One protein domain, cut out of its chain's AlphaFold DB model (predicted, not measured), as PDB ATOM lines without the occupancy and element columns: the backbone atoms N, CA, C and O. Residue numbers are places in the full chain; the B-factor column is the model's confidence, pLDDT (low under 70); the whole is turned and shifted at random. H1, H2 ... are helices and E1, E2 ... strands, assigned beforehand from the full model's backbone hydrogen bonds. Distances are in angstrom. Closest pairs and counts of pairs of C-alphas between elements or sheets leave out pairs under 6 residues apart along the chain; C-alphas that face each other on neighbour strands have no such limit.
ATOM      1  N   SER A   4     214.196 268.214 184.577       93.50
ATOM      2  CA  SER A   4     213.665 267.300 183.555       93.50
ATOM      3  C   SER A   4     214.371 267.442 182.210       93.50
ATOM      4  O   SER A   4     214.733 266.445 181.592       93.50
ATOM      5  N   TYR A   5     214.643 268.677 181.778       95.75
ATOM      6  CA  TYR A   5     215.416 268.941 180.564       95.75
ATOM      7  C   TYR A   5     216.829 268.350 180.632       95.75
ATOM      8  O   TYR A   5     217.272 267.733 179.672       95.75
ATOM      9  N   LYS A   6     217.549 268.519 181.750       95.75
ATOM     10  CA  LYS A   6     218.927 268.016 181.887       95.75
ATOM     11  C   LYS A   6     218.964 266.491 181.888       95.75
ATOM     12  O   LYS A   6     219.873 265.910 181.309       95.75
ATOM     13  N   GLU A   7     217.998 265.858 182.541       95.94
ATOM     14  CA  GLU A   7     217.880 264.399 182.593       95.94
ATOM     15  C   GLU A   7     217.535 263.822 181.221       95.94
ATOM     16  O   GLU A   7     218.231 262.923 180.752       95.94
ATOM     17  N   LEU A   8     216.555 264.408 180.522       96.50
ATOM     18  CA  LEU A   8     216.247 264.008 179.151       96.50
ATOM     19  C   LEU A   8     217.440 264.247 178.223       96.50
ATOM     20  O   LEU A   8     217.776 263.367 177.438       96.50
ATOM     21  N   LYS A   9     218.122 265.393 178.345       96.25
ATOM     22  CA  LYS A   9     219.286 265.720 177.517       96.25
ATOM     23  C   LYS A   9     220.408 264.691 177.669       96.25
ATOM     24  O   LYS A   9     221.017 264.319 176.677       96.25
ATOM     25  N   LYS A  10     220.661 264.182 178.880       96.50
ATOM     26  CA  LYS A  10     221.633 263.092 179.081       96.50
ATOM     27  C   LYS A  10     221.250 261.846 178.282       96.50
ATOM     28  O   LYS A  10     222.098 261.287 177.600       96.50
ATOM     29  N   ILE A  11     219.975 261.452 178.325       96.06
ATOM     30  CA  ILE A  11     219.468 260.309 177.551       96.06
ATOM     31  C   ILE A  11     219.645 260.565 176.048       96.06
ATOM     32  O   ILE A  11     220.136 259.690 175.336       96.06
ATOM     33  N   THR A  12     219.277 261.755 175.559       95.00
ATOM     34  CA  THR A  12     219.394 262.084 174.131       95.00
ATOM     35  C   THR A  12     220.842 262.137 173.670       95.00
ATOM     36  O   THR A  12     221.156 261.596 172.616       95.00
ATOM     37  N   ASP A  13     221.727 262.751 174.457       95.81
ATOM     38  CA  ASP A  13     223.150 262.863 174.137       95.81
ATOM     39  C   ASP A  13     223.788 261.468 174.064       95.81
ATOM     40  O   ASP A  13     224.441 261.160 173.071       95.81
ATOM     41  N   SER A  14     223.534 260.597 175.051       95.19
ATOM     42  CA  SER A  14     224.038 259.216 175.048       95.19
ATOM     43  C   SER A  14     223.490 258.386 173.886       95.19
ATOM     44  O   SER A  14     224.207 257.545 173.343       95.19
ATOM     45  N   TYR A  15     222.234 258.603 173.482       95.06
ATOM     46  CA  TYR A  15     221.659 257.922 172.322       95.06
ATOM     47  C   TYR A  15     222.322 258.379 171.016       95.06
ATOM     48  O   TYR A  15     222.805 257.552 170.247       95.06
ATOM     49  N   TYR A  16     222.422 259.691 170.784       93.31
ATOM     50  CA  TYR A  16     223.028 260.223 169.560       93.31
ATOM     51  C   TYR A  16     224.544 260.017 169.484       93.31
ATOM     52  O   TYR A  16     225.089 259.956 168.384       93.31
ATOM     53  N   SER A  17     225.231 259.873 170.619       96.12
ATOM     54  CA  SER A  17     226.651 259.512 170.654       96.12
ATOM     55  C   SER A  17     226.904 258.006 170.504       96.12
ATOM     56  O   SER A  17     228.060 257.592 170.534       96.12
ATOM     57  N   GLY A  18     225.856 257.177 170.428       95.56
ATOM     58  CA  GLY A  18     225.971 255.718 170.336       95.56
ATOM     59  C   GLY A  18     226.381 255.013 171.635       95.56
ATOM     60  O   GLY A  18     226.767 253.850 171.594       95.56
ATOM     61  N   GLN A  19     226.309 255.683 172.792       96.44
ATOM     62  CA  GLN A  19     226.578 255.051 174.094       96.44
ATOM     63  C   GLN A  19     225.454 254.102 174.522       96.44
ATOM     64  O   GLN A  19     225.698 253.152 175.261       96.44
ATOM     65  N   ILE A  20     224.224 254.376 174.084       95.25
ATOM     66  CA  ILE A  20     223.064 253.512 174.305       95.25
ATOM     67  C   ILE A  20     222.348 253.246 172.984       95.25
ATOM     68  O   ILE A  20     222.259 254.120 172.126       95.25
ATOM     69  N   GLU A  21     221.788 252.048 172.854       92.50
ATOM     70  CA  GLU A  21     221.061 251.626 171.651       92.50
ATOM     71  C   GLU A  21     219.555 251.934 171.742       92.50
ATOM     72  O   GLU A  21     218.930 252.325 170.758       92.50
ATOM     73  N   TYR A  22     218.969 251.830 172.942       92.19
ATOM     74  CA  TYR A  22     217.530 251.993 173.169       92.19
ATOM     75  C   TYR A  22     217.244 253.091 174.195       92.19
ATOM     76  O   TYR A  22     217.484 252.925 175.390       92.19
ATOM     77  N   PHE A  23     216.662 254.207 173.750       94.25
ATOM     78  CA  PHE A  23     216.300 255.317 174.641       94.25
ATOM     79  C   PHE A  23     214.866 255.225 175.186       94.25
ATOM     80  O   PHE A  23     214.557 255.828 176.214       94.25
ATOM     81  N   SER A  24     213.962 254.509 174.504       94.31
ATOM     82  CA  SER A  24     212.523 254.565 174.802       94.31
ATOM     83  C   SER A  24     212.172 254.161 176.243       94.31
ATOM     84  O   SER A  24     211.426 254.909 176.875       94.31
ATOM     85  N   PRO A  25     212.718 253.068 176.823       95.06
ATOM     86  CA  PRO A  25     212.438 252.712 178.217       95.06
ATOM     87  C   PRO A  25     212.911 253.778 179.215       95.06
ATOM     88  O   PRO A  25     212.213 254.057 180.186       95.06
ATOM     89  N   LEU A  26     214.055 254.418 178.944       96.31
ATOM     90  CA  LEU A  26     214.614 255.474 179.792       96.31
ATOM     91  C   LEU A  26     213.736 256.728 179.768       96.31
ATOM     92  O   LEU A  26     213.448 257.305 180.812       96.31
ATOM     93  N   VAL A  27     213.251 257.120 178.586       96.06
ATOM     94  CA  VAL A  27     212.318 258.249 178.447       96.06
ATOM     95  C   VAL A  27     210.998 257.971 179.164       96.06
ATOM     96  O   VAL A  27     210.463 258.857 179.828       96.06
ATOM     97  N   LEU A  28     210.469 256.749 179.074       94.75
ATOM     98  CA  LEU A  28     209.249 256.372 179.793       94.75
ATOM     99  C   LEU A  28     209.457 256.378 181.312       94.75
ATOM    100  O   LEU A  28     208.597 256.889 182.029       94.75
ATOM    101  N   GLY A  29     210.595 255.869 181.793       95.00
ATOM    102  CA  GLY A  29     210.984 255.945 183.203       95.00
ATOM    103  C   GLY A  29     211.041 257.389 183.697       95.00
ATOM    104  O   GLY A  29     210.387 257.727 184.683       95.00
ATOM    105  N   LEU A  30     211.696 258.264 182.931       95.38
ATOM    106  CA  LEU A  30     211.768 259.691 183.231       95.38
ATOM    107  C   LEU A  30     210.371 260.319 183.329       95.38
ATOM    108  O   LEU A  30     210.056 261.011 184.290       95.38
ATOM    109  N   LEU A  31     209.481 260.055 182.368       93.81
ATOM    110  CA  LEU A  31     208.110 260.573 182.426       93.81
ATOM    111  C   LEU A  31     207.375 260.117 183.700       93.81
ATOM    112  O   LEU A  31     206.693 260.931 184.329       93.81
ATOM    113  N   LEU A  32     207.551 258.860 184.116       93.56
ATOM    114  CA  LEU A  32     206.950 258.329 185.342       93.56
ATOM    115  C   LEU A  32     207.482 259.020 186.606       93.56
ATOM    116  O   LEU A  32     206.677 259.341 187.483       93.56
ATOM    117  N   GLU A  33     208.783 259.312 186.681       94.00
ATOM    118  CA  GLU A  33     209.392 260.076 187.784       94.00
ATOM    119  C   GLU A  33     208.759 261.468 187.928       94.00
ATOM    120  O   GLU A  33     208.440 261.913 189.032       94.00
ATOM    121  N   TYR A  34     208.441 262.116 186.802       93.00
ATOM    122  CA  TYR A  34     207.706 263.385 186.773       93.00
ATOM    123  C   TYR A  34     206.179 263.229 186.886       93.00
ATOM    124  O   TYR A  34     205.429 264.169 186.605       93.00
ATOM    125  N   LYS A  35     205.690 262.063 187.327       92.75
ATOM    126  CA  LYS A  35     204.260 261.741 187.505       92.75
ATOM    127  C   LYS A  35     203.443 261.862 186.209       92.75
ATOM    128  O   LYS A  35     202.229 262.087 186.242       92.75
ATOM    129  N   ILE A  36     204.086 261.701 185.053       91.06
ATOM    130  CA  ILE A  36     203.449 261.644 183.737       91.06
ATOM    131  C   ILE A  36     203.302 260.177 183.349       91.06
ATOM    132  O   ILE A  36     204.265 259.498 183.013       91.06
ATOM    133  N   LYS A  37     202.066 259.682 183.391       88.56
ATOM    134  CA  LYS A  37     201.754 258.311 182.993       88.56
ATOM    135  C   LYS A  37     201.378 258.272 181.509       88.56
ATOM    136  O   LYS A  37     200.491 259.038 181.119       88.56
ATOM    137  N   PRO A  38     202.002 257.396 180.699       83.94
ATOM    138  CA  PRO A  38     201.518 257.097 179.360       83.94
ATOM    139  C   PRO A  38     200.059 256.636 179.398       83.94
ATOM    140  O   PRO A  38     199.589 256.055 180.380       83.94
ATOM    141  N   ARG A  39     199.334 256.898 178.316       81.38
ATOM    142  CA  ARG A  39     197.940 256.482 178.153       81.38
ATOM    143  C   ARG A  39     197.855 254.952 178.099       81.38
ATOM    144  O   ARG A  39     198.605 254.319 177.367       81.38
ATOM    145  N   GLN A  40     196.928 254.375 178.866       74.50
ATOM    146  CA  GLN A  40     196.701 252.918 178.934       74.50
ATOM    147  C   GLN A  40     195.247 252.505 178.636       74.50
ATOM    148  O   GLN A  40     194.946 251.320 178.543       74.50
ATOM    149  N   LYS A  41     194.314 253.463 178.521       74.62
ATOM    150  CA  LYS A  41     192.867 253.184 178.494       74.62
ATOM    151  C   LYS A  41     192.351 252.768 177.109       74.62
ATOM    152  O   LYS A  41     191.548 251.844 176.997       74.62
ATOM    153  N   ASP A  42     192.776 253.473 176.070       71.69
ATOM    154  CA  ASP A  42     192.204 253.423 174.716       71.69
ATOM    155  C   ASP A  42     193.228 253.100 173.622       71.69
ATOM    156  O   ASP A  42     192.831 252.902 172.472       71.69
ATOM    157  N   GLY A  43     194.514 252.978 173.957       75.38
ATOM    158  CA  GLY A  43     195.551 252.623 172.994       75.38
ATOM    159  C   GLY A  43     196.813 252.049 173.623       75.38
ATOM    160  O   GLY A  43     197.115 252.303 174.787       75.38
ATOM    161  N   ASN A  44     197.535 251.275 172.818       85.75
ATOM    162  CA  ASN A  44     198.832 250.706 173.159       85.75
ATOM    163  C   ASN A  44     199.932 251.641 172.663       85.75
ATOM    164  O   ASN A  44     199.858 252.132 171.533       85.75
ATOM    165  N   LEU A  45     200.951 251.880 173.492       89.75
ATOM    166  CA  LEU A  45     202.124 252.642 173.076       89.75
ATOM    167  C   LEU A  45     202.836 251.883 171.949       89.75
ATOM    168  O   LEU A  45     203.217 250.729 172.115       89.75
ATOM    169  N   HIS A  46     202.987 252.542 170.806       88.88
ATOM    170  CA  HIS A  46     203.598 251.986 169.607       88.88
ATOM    171  C   HIS A  46     205.043 252.459 169.435       88.88
ATOM    172  O   HIS A  46     205.918 251.656 169.126       88.88
ATOM    173  N   SER A  47     205.306 253.751 169.646       90.88
ATOM    174  CA  SER A  47     206.656 254.305 169.534       90.88
ATOM    175  C   SER A  47     206.853 255.555 170.389       90.88
ATOM    176  O   SER A  47     205.901 256.258 170.736       90.88
ATOM    177  N   VAL A  48     208.116 255.809 170.735       93.62
ATOM    178  CA  VAL A  48     208.580 257.028 171.408       93.62
ATOM    179  C   VAL A  48     209.475 257.778 170.431       93.62
ATOM    180  O   VAL A  48     210.395 257.188 169.869       93.62
ATOM    181  N   GLN A  49     209.215 259.064 170.231       93.12
ATOM    182  CA  GLN A  49     209.986 259.932 169.345       93.12
ATOM    183  C   GLN A  49     210.616 261.076 170.129       93.12
ATOM    184  O   GLN A  49     210.043 261.560 171.104       93.12
ATOM    185  N   ILE A  50     211.790 261.514 169.681       93.56
ATOM    186  CA  ILE A  50     212.500 262.679 170.206       93.56
ATOM    187  C   ILE A  50     212.764 263.625 169.041       93.56
ATOM    188  O   ILE A  50     213.207 263.200 167.975       93.56
ATOM    189  N   SER A  51     212.516 264.912 169.252       91.69
ATOM    190  CA  SER A  51     212.926 265.964 168.323       91.69
ATOM    191  C   SER A  51     213.421 267.192 169.080       91.69
ATOM    192  O   SER A  51     212.982 267.467 170.197       91.69
ATOM    193  N   ILE A  52     214.354 267.923 168.473       92.69
ATOM    194  CA  ILE A  52     214.850 269.203 168.983       92.69
ATOM    195  C   ILE A  52     214.270 270.288 168.074       92.69
ATOM    196  O   ILE A  52     214.621 270.318 166.890       92.69
ATOM    197  N   PRO A  53     213.370 271.147 168.578       90.94
ATOM    198  CA  PRO A  53     212.745 272.167 167.758       90.94
ATOM    199  C   PRO A  53     213.754 273.247 167.352       90.94
ATOM    200  O   PRO A  53     214.511 273.761 168.180       90.94
ATOM    201  N   LYS A  54     213.742 273.633 166.075       89.00
ATOM    202  CA  LYS A  54     214.670 274.620 165.499       89.00
ATOM    203  C   LYS A  54     214.442 276.011 166.078       89.00
ATOM    204  O   LYS A  54     215.395 276.721 166.376       89.00
ATOM    205  N   SER A  55     213.178 276.380 166.270       88.94
ATOM    206  CA  SER A  55     212.774 277.645 166.891       88.94
ATOM    207  C   SER A  55     213.099 277.727 168.386       88.94
ATOM    208  O   SER A  55     213.042 278.819 168.954       88.94
ATOM    209  N   LYS A  56     213.451 276.607 169.040       88.94
ATOM    210  CA  LYS A  56     213.722 276.572 170.482       88.94
ATOM    211  C   LYS A  56     214.813 275.553 170.865       88.94
ATOM    212  O   LYS A  56     214.507 274.522 171.466       88.94
ATOM    213  N   PRO A  57     216.097 275.851 170.596       86.06
ATOM    214  CA  PRO A  57     217.200 274.894 170.757       86.06
ATOM    215  C   PRO A  57     217.449 274.448 172.209       86.06
ATOM    216  O   PRO A  57     217.929 273.342 172.444       86.06
ATOM    217  N   ASP A  58     217.067 275.255 173.204       92.62
ATOM    218  CA  ASP A  58     217.091 274.880 174.629       92.62
ATOM    219  C   ASP A  58     215.839 274.073 175.052       92.62
ATOM    220  O   ASP A  58     215.357 274.164 176.188       92.62
ATOM    221  N   SER A  59     215.278 273.284 174.135       94.00
ATOM    222  CA  SER A  59     214.153 272.400 174.423       94.00
ATOM    223  C   SER A  59     214.209 271.090 173.643       94.00
ATOM    224  O   SER A  59     214.913 270.971 172.646       94.00
ATOM    225  N   ILE A  60     213.503 270.081 174.145       95.81
ATOM    226  CA  ILE A  60     213.391 268.751 173.546       95.81
ATOM    227  C   ILE A  60     211.917 268.352 173.594       95.81
ATOM    228  O   ILE A  60     211.266 268.476 174.633       95.81
ATOM    229  N   VAL A  61     211.381 267.877 172.476       94.94
ATOM    230  CA  VAL A  61     210.016 267.357 172.376       94.94
ATOM    231  C   VAL A  61     210.062 265.836 172.387       94.94
ATOM    232  O   VAL A  61     210.736 265.228 171.556       94.94
ATOM    233  N   VAL A  62     209.306 265.232 173.300       95.12
ATOM    234  CA  VAL A  62     209.021 263.795 173.321       95.12
ATOM    235  C   VAL A  62     207.614 263.561 172.784       95.12
ATOM    236  O   VAL A  62     206.653 264.097 173.336       95.12
ATOM    237  N   GLY A  63     207.495 262.752 171.734       92.69
ATOM    238  CA  GLY A  63     206.226 262.258 171.201       92.69
ATOM    239  C   GLY A  63     205.976 260.820 171.649       92.69
ATOM    240  O   GLY A  63     206.833 259.955 171.472       92.69
ATOM    241  N   LEU A  64     204.819 260.551 172.255       92.12
ATOM    242  CA  LEU A  64     204.351 259.199 172.560       92.12
ATOM    243  C   LEU A  64     203.234 258.836 171.592       92.12
ATOM    244  O   LEU A  64     202.126 259.360 171.703       92.12
ATOM    245  N   ARG A  65     203.516 257.926 170.661       89.12
ATOM    246  CA  ARG A  65     202.557 257.498 169.647       89.12
ATOM    247  C   ARG A  65     201.837 256.235 170.087       89.12
ATOM    248  O   ARG A  65     202.471 255.245 170.442       89.12
ATOM    249  N   TYR A  66     200.514 256.245 169.991       88.94
ATOM    250  CA  TYR A  66     199.642 255.149 170.392       88.94
ATOM    251  C   TYR A  66     198.815 254.639 169.217       88.94
ATOM    252  O   TYR A  66     198.300 255.433 168.426       88.94
ATOM    253  N   PHE A  67     198.625 253.321 169.177       87.44
ATOM    254  CA  PHE A  67     197.633 252.669 168.330       87.44
ATOM    255  C   PHE A  67     196.390 252.353 169.160       87.44
ATOM    256  O   PHE A  67     196.471 251.641 170.168       87.44
ATOM    257  N   LYS A  68     195.244 252.911 168.770       84.88
ATOM    258  CA  LYS A  68     193.985 252.748 169.494       84.88
ATOM    259  C   LYS A  68     193.216 251.511 169.051       84.88
ATOM    260  O   LYS A  68     193.405 250.985 167.956       84.88
ATOM    261  N   LYS A  69     192.285 251.072 169.902       83.44
ATOM    262  CA  LYS A  69     191.403 249.923 169.617       83.44
ATOM    263  C   LYS A  69     190.507 250.135 168.390       83.44
ATOM    264  O   LYS A  69     190.193 249.175 167.700       83.44
ATOM    265  N   ASP A  70     190.140 251.381 168.099       83.94
ATOM    266  CA  ASP A  70     189.361 251.776 166.915       83.94
ATOM    267  C   ASP A  70     190.210 251.871 165.630       83.94
ATOM    268  O   ASP A  70     189.753 252.402 164.620       83.94
ATOM    269  N   LYS A  71     191.450 251.357 165.660       81.44
ATOM    270  CA  LYS A  71     192.448 251.415 164.581       81.44
ATOM    271  C   LYS A  71     192.903 252.830 164.213       81.44
ATOM    272  O   LYS A  71     193.597 253.007 163.212       81.44
ATOM    273  N   THR A  72     192.560 253.839 165.012       82.62
ATOM    274  CA  THR A  72     193.109 255.186 164.851       82.62
ATOM    275  C   THR A  72     194.436 255.325 165.595       82.62
ATOM    276  O   THR A  72     194.782 254.533 166.473       82.62
ATOM    277  N   ASN A  73     195.211 256.345 165.234       82.00
ATOM    278  CA  ASN A  73     196.441 256.696 165.933       82.00
ATOM    279  C   ASN A  73     196.231 257.971 166.749       82.00
ATOM    280  O   ASN A  73     195.452 258.847 166.372       82.00
ATOM    281  N   SER A  74     196.963 258.099 167.847       84.38
ATOM    282  CA  SER A  74     197.093 259.361 168.578       84.38
ATOM    283  C   SER A  74     198.522 259.570 169.028       84.38
ATOM    284  O   SER A  74     199.252 258.602 169.225       84.38
ATOM    285  N   GLU A  75     198.898 260.822 169.241       86.75
ATOM    286  CA  GLU A  75     200.213 261.179 169.748       86.75
ATOM    287  C   GLU A  75     200.081 262.207 170.869       86.75
ATOM    288  O   GLU A  75     199.405 263.227 170.710       86.75
ATOM    289  N   ASP A  76     200.696 261.913 172.012       88.56
ATOM    290  CA  ASP A  76     200.823 262.859 173.116       88.56
ATOM    291  C   ASP A  76     202.225 263.476 173.061       88.56
ATOM    292  O   ASP A  76     203.219 262.750 173.029       88.56
ATOM    293  N   HIS A  77     202.311 264.806 173.085       91.94
ATOM    294  CA  HIS A  77     203.588 265.514 173.044       91.94
ATOM    295  C   HIS A  77     203.940 266.122 174.402       91.94
ATOM    296  O   HIS A  77     203.089 266.687 175.099       91.94
ATOM    297  N   PHE A  78     205.221 266.067 174.750       94.06
ATOM    298  CA  PHE A  78     205.782 266.630 175.972       94.06
ATOM    299  C   PHE A  78     206.983 267.500 175.623       94.06
ATOM    300  O   PHE A  78     207.971 267.011 175.083       94.06
ATOM    301  N   LEU A  79     206.899 268.791 175.935       94.56
ATOM    302  CA  LEU A  79     207.983 269.741 175.721       94.56
ATOM    303  C   LEU A  79     208.788 269.894 177.015       94.56
ATOM    304  O   LEU A  79     208.274 270.374 178.029       94.56
ATOM    305  N   PHE A  80     210.051 269.494 176.958       95.69
ATOM    306  CA  PHE A  80     211.046 269.674 178.004       95.69
ATOM    307  C   PHE A  80     211.849 270.923 177.680       95.69
ATOM    308  O   PHE A  80     212.513 270.980 176.651       95.69
ATOM    309  N   GLU A  81     211.799 271.927 178.542       93.62
ATOM    310  CA  GLU A  81     212.420 273.223 178.289       93.62
ATOM    311  C   GLU A  81     213.398 273.560 179.414       93.62
ATOM    312  O   GLU A  81     213.083 273.413 180.597       93.62
ATOM    313  N   LYS A  82     214.607 273.990 179.056       92.44
ATOM    314  CA  LYS A  82     215.663 274.303 180.019       92.44
ATOM    315  C   LYS A  82     215.218 275.401 180.984       92.44
ATOM    316  O   LYS A  82     214.818 276.480 180.567       92.44
ATOM    317  N   GLY A  83     215.311 275.126 182.284       88.19
ATOM    318  CA  GLY A  83     214.886 276.061 183.332       88.19
ATOM    319  C   GLY A  83     213.376 276.073 183.596       88.19
ATOM    320  O   GLY A  83     212.941 276.703 184.555       88.19
ATOM    321  N   PHE A  84     212.590 275.327 182.818       87.31
ATOM    322  CA  PHE A  84     211.150 275.179 182.996       87.31
ATOM    323  C   PHE A  84     210.782 273.716 183.266       87.31
ATOM    324  O   PHE A  84     211.610 272.808 183.212       87.31
ATOM    325  N   GLY A  85     209.519 273.486 183.622       87.44
ATOM    326  CA  GLY A  85     208.984 272.136 183.749       87.44
ATOM    327  C   GLY A  85     208.513 271.528 182.439       87.44
ATOM    328  O   GLY A  85     208.462 272.191 181.405       87.44
ATOM    329  N   ILE A  86     208.126 270.256 182.518       92.38
ATOM    330  CA  ILE A  86     207.568 269.522 181.385       92.38
ATOM    331  C   ILE A  86     206.194 270.102 181.051       92.38
ATOM    332  O   ILE A  86     205.272 270.074 181.872       92.38
ATOM    333  N   LYS A  87     206.038 270.600 179.826       92.56
ATOM    334  CA  LYS A  87     204.758 271.079 179.302       92.56
ATOM    335  C   LYS A  87     204.081 269.953 178.531       92.56
ATOM    336  O   LYS A  87     204.622 269.444 177.556       92.56
ATOM    337  N   LYS A  88     202.874 269.583 178.959       90.88
ATOM    338  CA  LYS A  88     202.013 268.652 178.219       90.88
ATOM    339  C   LYS A  88     201.342 269.404 177.068       90.88
ATOM    340  O   LYS A  88     200.613 270.374 177.305       90.88
ATOM    341  N   CYS A  89     201.583 268.957 175.844       85.75
ATOM    342  CA  CYS A  89     201.095 269.580 174.621       85.75
ATOM    343  C   CYS A  89     200.058 268.667 173.954       85.75
ATOM    344  O   CYS A  89     200.385 267.833 173.116       85.75
ATOM    345  N   TYR A  90     198.792 268.826 174.345       77.31
ATOM    346  CA  TYR A  90     197.669 268.104 173.744       77.31
ATOM    347  C   TYR A  90     197.084 268.869 172.551       77.31
ATOM    348  O   TYR A  90     196.999 270.099 172.574       77.31
ATOM    349  N   GLY A  91     196.633 268.143 171.524       73.88
ATOM    350  CA  GLY A  91     196.004 268.734 170.341       73.88
ATOM    351  C   GLY A  91     196.941 269.700 169.609       73.88
ATOM    352  O   GLY A  91     198.082 269.359 169.316       73.88
ATOM    353  N   LYS A  92     196.466 270.919 169.334       80.25
ATOM    354  CA  LYS A  92     197.230 271.954 168.613       80.25
ATOM    355  C   LYS A  92     198.254 272.698 169.473       80.25
ATOM    356  O   LYS A  92     199.003 273.511 168.947       80.25
ATOM    357  N   LYS A  93     198.326 272.414 170.776       84.69
ATOM    358  CA  LYS A  93     199.150 273.184 171.718       84.69
ATOM    359  C   LYS A  93     200.642 273.171 171.380       84.69
ATOM    360  O   LYS A  93     201.337 274.142 171.654       84.69
ATOM    361  N   LEU A  94     201.144 272.087 170.784       85.38
ATOM    362  CA  LEU A  94     202.529 272.057 170.311       85.38
ATOM    363  C   LEU A  94     202.745 273.031 169.145       85.38
ATOM    364  O   LEU A  94     203.749 273.725 169.121       85.38
ATOM    365  N   GLU A  95     201.780 273.126 168.232       85.69
ATOM    366  CA  GLU A  95     201.829 274.000 167.050       85.69
ATOM    367  C   GLU A  95     201.707 275.479 167.421       85.69
ATOM    368  O   GLU A  95     202.314 276.334 166.784       85.69
ATOM    369  N   GLU A  96     200.929 275.775 168.463       85.69
ATOM    370  CA  GLU A  96     200.810 277.118 169.040       85.69
ATOM    371  C   GLU A  96     202.126 277.573 169.680       85.69
ATOM    372  O   GLU A  96     202.488 278.744 169.587       85.69
ATOM    373  N   LEU A  97     202.849 276.652 170.325       84.69
ATOM    374  CA  LEU A  97     204.135 276.940 170.963       84.69
ATOM    375  C   LEU A  97     205.299 276.952 169.968       84.69
ATOM    376  O   LEU A  97     206.262 277.685 170.172       84.69
ATOM    377  N   LEU A  98     205.230 276.110 168.936       86.31
ATOM    378  CA  LEU A  98     206.285 275.865 167.962       86.31
ATOM    379  C   LEU A  98     205.636 275.716 166.581       86.31
ATOM    380  O   LEU A  98     205.181 274.639 166.195       86.31
ATOM    381  N   THR A  99     205.600 276.809 165.818       84.38
ATOM    382  CA  THR A  99     204.892 276.882 164.525       84.38
ATOM    383  C   THR A  99     205.411 275.889 163.484       84.38
ATOM    384  O   THR A  99     204.671 275.494 162.584       84.38
ATOM    385  N   GLU A 100     206.652 275.426 163.626       84.25
ATOM    386  CA  GLU A 100     207.248 274.368 162.803       84.25
ATOM    387  C   GLU A 100     206.569 272.993 162.963       84.25
ATOM    388  O   GLU A 100     206.683 272.157 162.074       84.25
ATOM    389  N   TYR A 101     205.806 272.774 164.040       81.94
ATOM    390  CA  TYR A 101     205.025 271.550 164.266       81.94
ATOM    391  C   TYR A 101     203.606 271.647 163.684       81.94
ATOM    392  O   TYR A 101     202.769 270.782 163.951       81.94
ATOM    393  N   LYS A 102     203.286 272.677 162.891       81.56
ATOM    394  CA  LYS A 102     201.955 272.845 162.291       81.56
ATOM    395  C   LYS A 102     201.553 271.621 161.456       81.56
ATOM    396  O   LYS A 102     202.254 271.226 160.531       81.56
ATOM    397  N   GLY A 103     200.388 271.053 161.757       74.50
ATOM    398  CA  GLY A 103     199.860 269.847 161.117       74.50
ATOM    399  C   GLY A 103     200.238 268.526 161.798       74.50
ATOM    400  O   GLY A 103     199.619 267.511 161.481       74.50
ATOM    401  N   THR A 104     201.163 268.519 162.764       74.00
ATOM    402  CA  THR A 104     201.568 267.296 163.491       74.00
ATOM    403  C   THR A 104     200.418 266.690 164.297       74.00
ATOM    404  O   THR A 104     200.323 265.467 164.410       74.00
ATOM    405  N   HIS A 105     199.453 267.506 164.748       67.25
ATOM    406  CA  HIS A 105     198.246 267.008 165.423       67.25
ATOM    407  C   HIS A 105     197.315 266.179 164.519       67.25
ATOM    408  O   HIS A 105     196.421 265.503 165.029       67.25
ATOM    409  N   LYS A 106     197.480 266.247 163.188       61.06
ATOM    410  CA  LYS A 106     196.621 265.578 162.196       61.06
ATOM    411  C   LYS A 106     197.277 264.381 161.526       61.06
ATOM    412  O   LYS A 106     196.759 263.940 160.506       61.06
ATOM    413  N   THR A 107     198.398 263.871 162.037       55.03
ATOM    414  CA  THR A 107     199.171 262.828 161.345       55.03
ATOM    415  C   THR A 107     198.401 261.499 161.267       55.03
ATOM    416  O   THR A 107     198.599 260.568 162.046       55.03
TER     417      THR A 107
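What this domain is: This is residues 4 to 107 of the 120 residues of an uncharacterized protein of bacterium (Candidatus Howlettbacteria) CG_4_10_14_0_8_um_filter_40_9 (UniProt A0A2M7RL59). A strongly twisted sheet of four strands, E1 to E4, has a helical hairpin, H1 and H2, laid across one face; on the opposite face the short helix H3 sits over the E4 edge. The strands follow one another as a meander, each the antiparallel neighbour of the one before, in the order E1, E2, E3, E4. The printed part has 104 residues, with H1, H2, E1, E2, E3, E4 and H3 in that order along it, a mixed class of helices and strands. It is compact, with a radius of gyration of the C-alphas of 13.5 A, and rounded, spanning 37 by 29 by 25 A.

How they stand to each other: Look first at the inner strands E2, residues 59 to 68, and E3, residues 73 to 81: they form a hairpin, antiparallel at 163 degrees, with N 62 and O 78 within hydrogen-bond range at 2.9 A. Edge strand E1, residues 43 to 51, bends by 57 degrees at residue 46; it forms a hairpin with E2, where N 49 and O 63 are 2.8 A apart. At the other edge E4, residues 87 to 89, forms a hairpin with E3, where N 89 and O 77 are 2.8 A apart. H1, residues 4 to 16, is on the sheet at a height of 9.6 A and runs across the strands, at 64 degrees to E3 on the local plane; its closest C-alpha pair with E3 is Tyr 5 and Phe 80, 5.1 A apart. H2, residues 24 to 33, is on the same face at a height of 10.2 A, and its closest C-alpha pair with E1 is Ser 24 and Val 48, 5.8 A apart. H1 and H2 touch, the C-alphas of Leu 8 and Val 27 coming closest at 7.0 A, with a shallow tilt of 9 degrees, opposite ways. H3, residues 93 to 97, is on the opposite face, only just over E4 with 3 C-alphas, and apart from H1 and H2. In H1, H2 and H3 every O i to N i+4 pair is within hydrogen-bond range.

Where its parts are: Find C-alpha 59 at (214.153, 272.400, 174.423); from there E2 runs 28.6 A to C-alpha 68. E3 covers 26.1 A and E1 22.4 A, while E4 covers 6.1 A. H1 begins at C-alpha 4, (213.665, 267.300, 183.555), and is 18.3 A long; H2 is 14.4 A long. H3 is 6.3 A long and ends at C-alpha 97, (204.135, 276.940, 170.963).

The domain as a whole: The two C-alphas farthest apart are those of Asp 70 and Gly 83, at 38.9 A. The printed part has no cut and no long link. The mean pLDDT of the printed part is 88.6; look at residues 105 to 107 for values under 70.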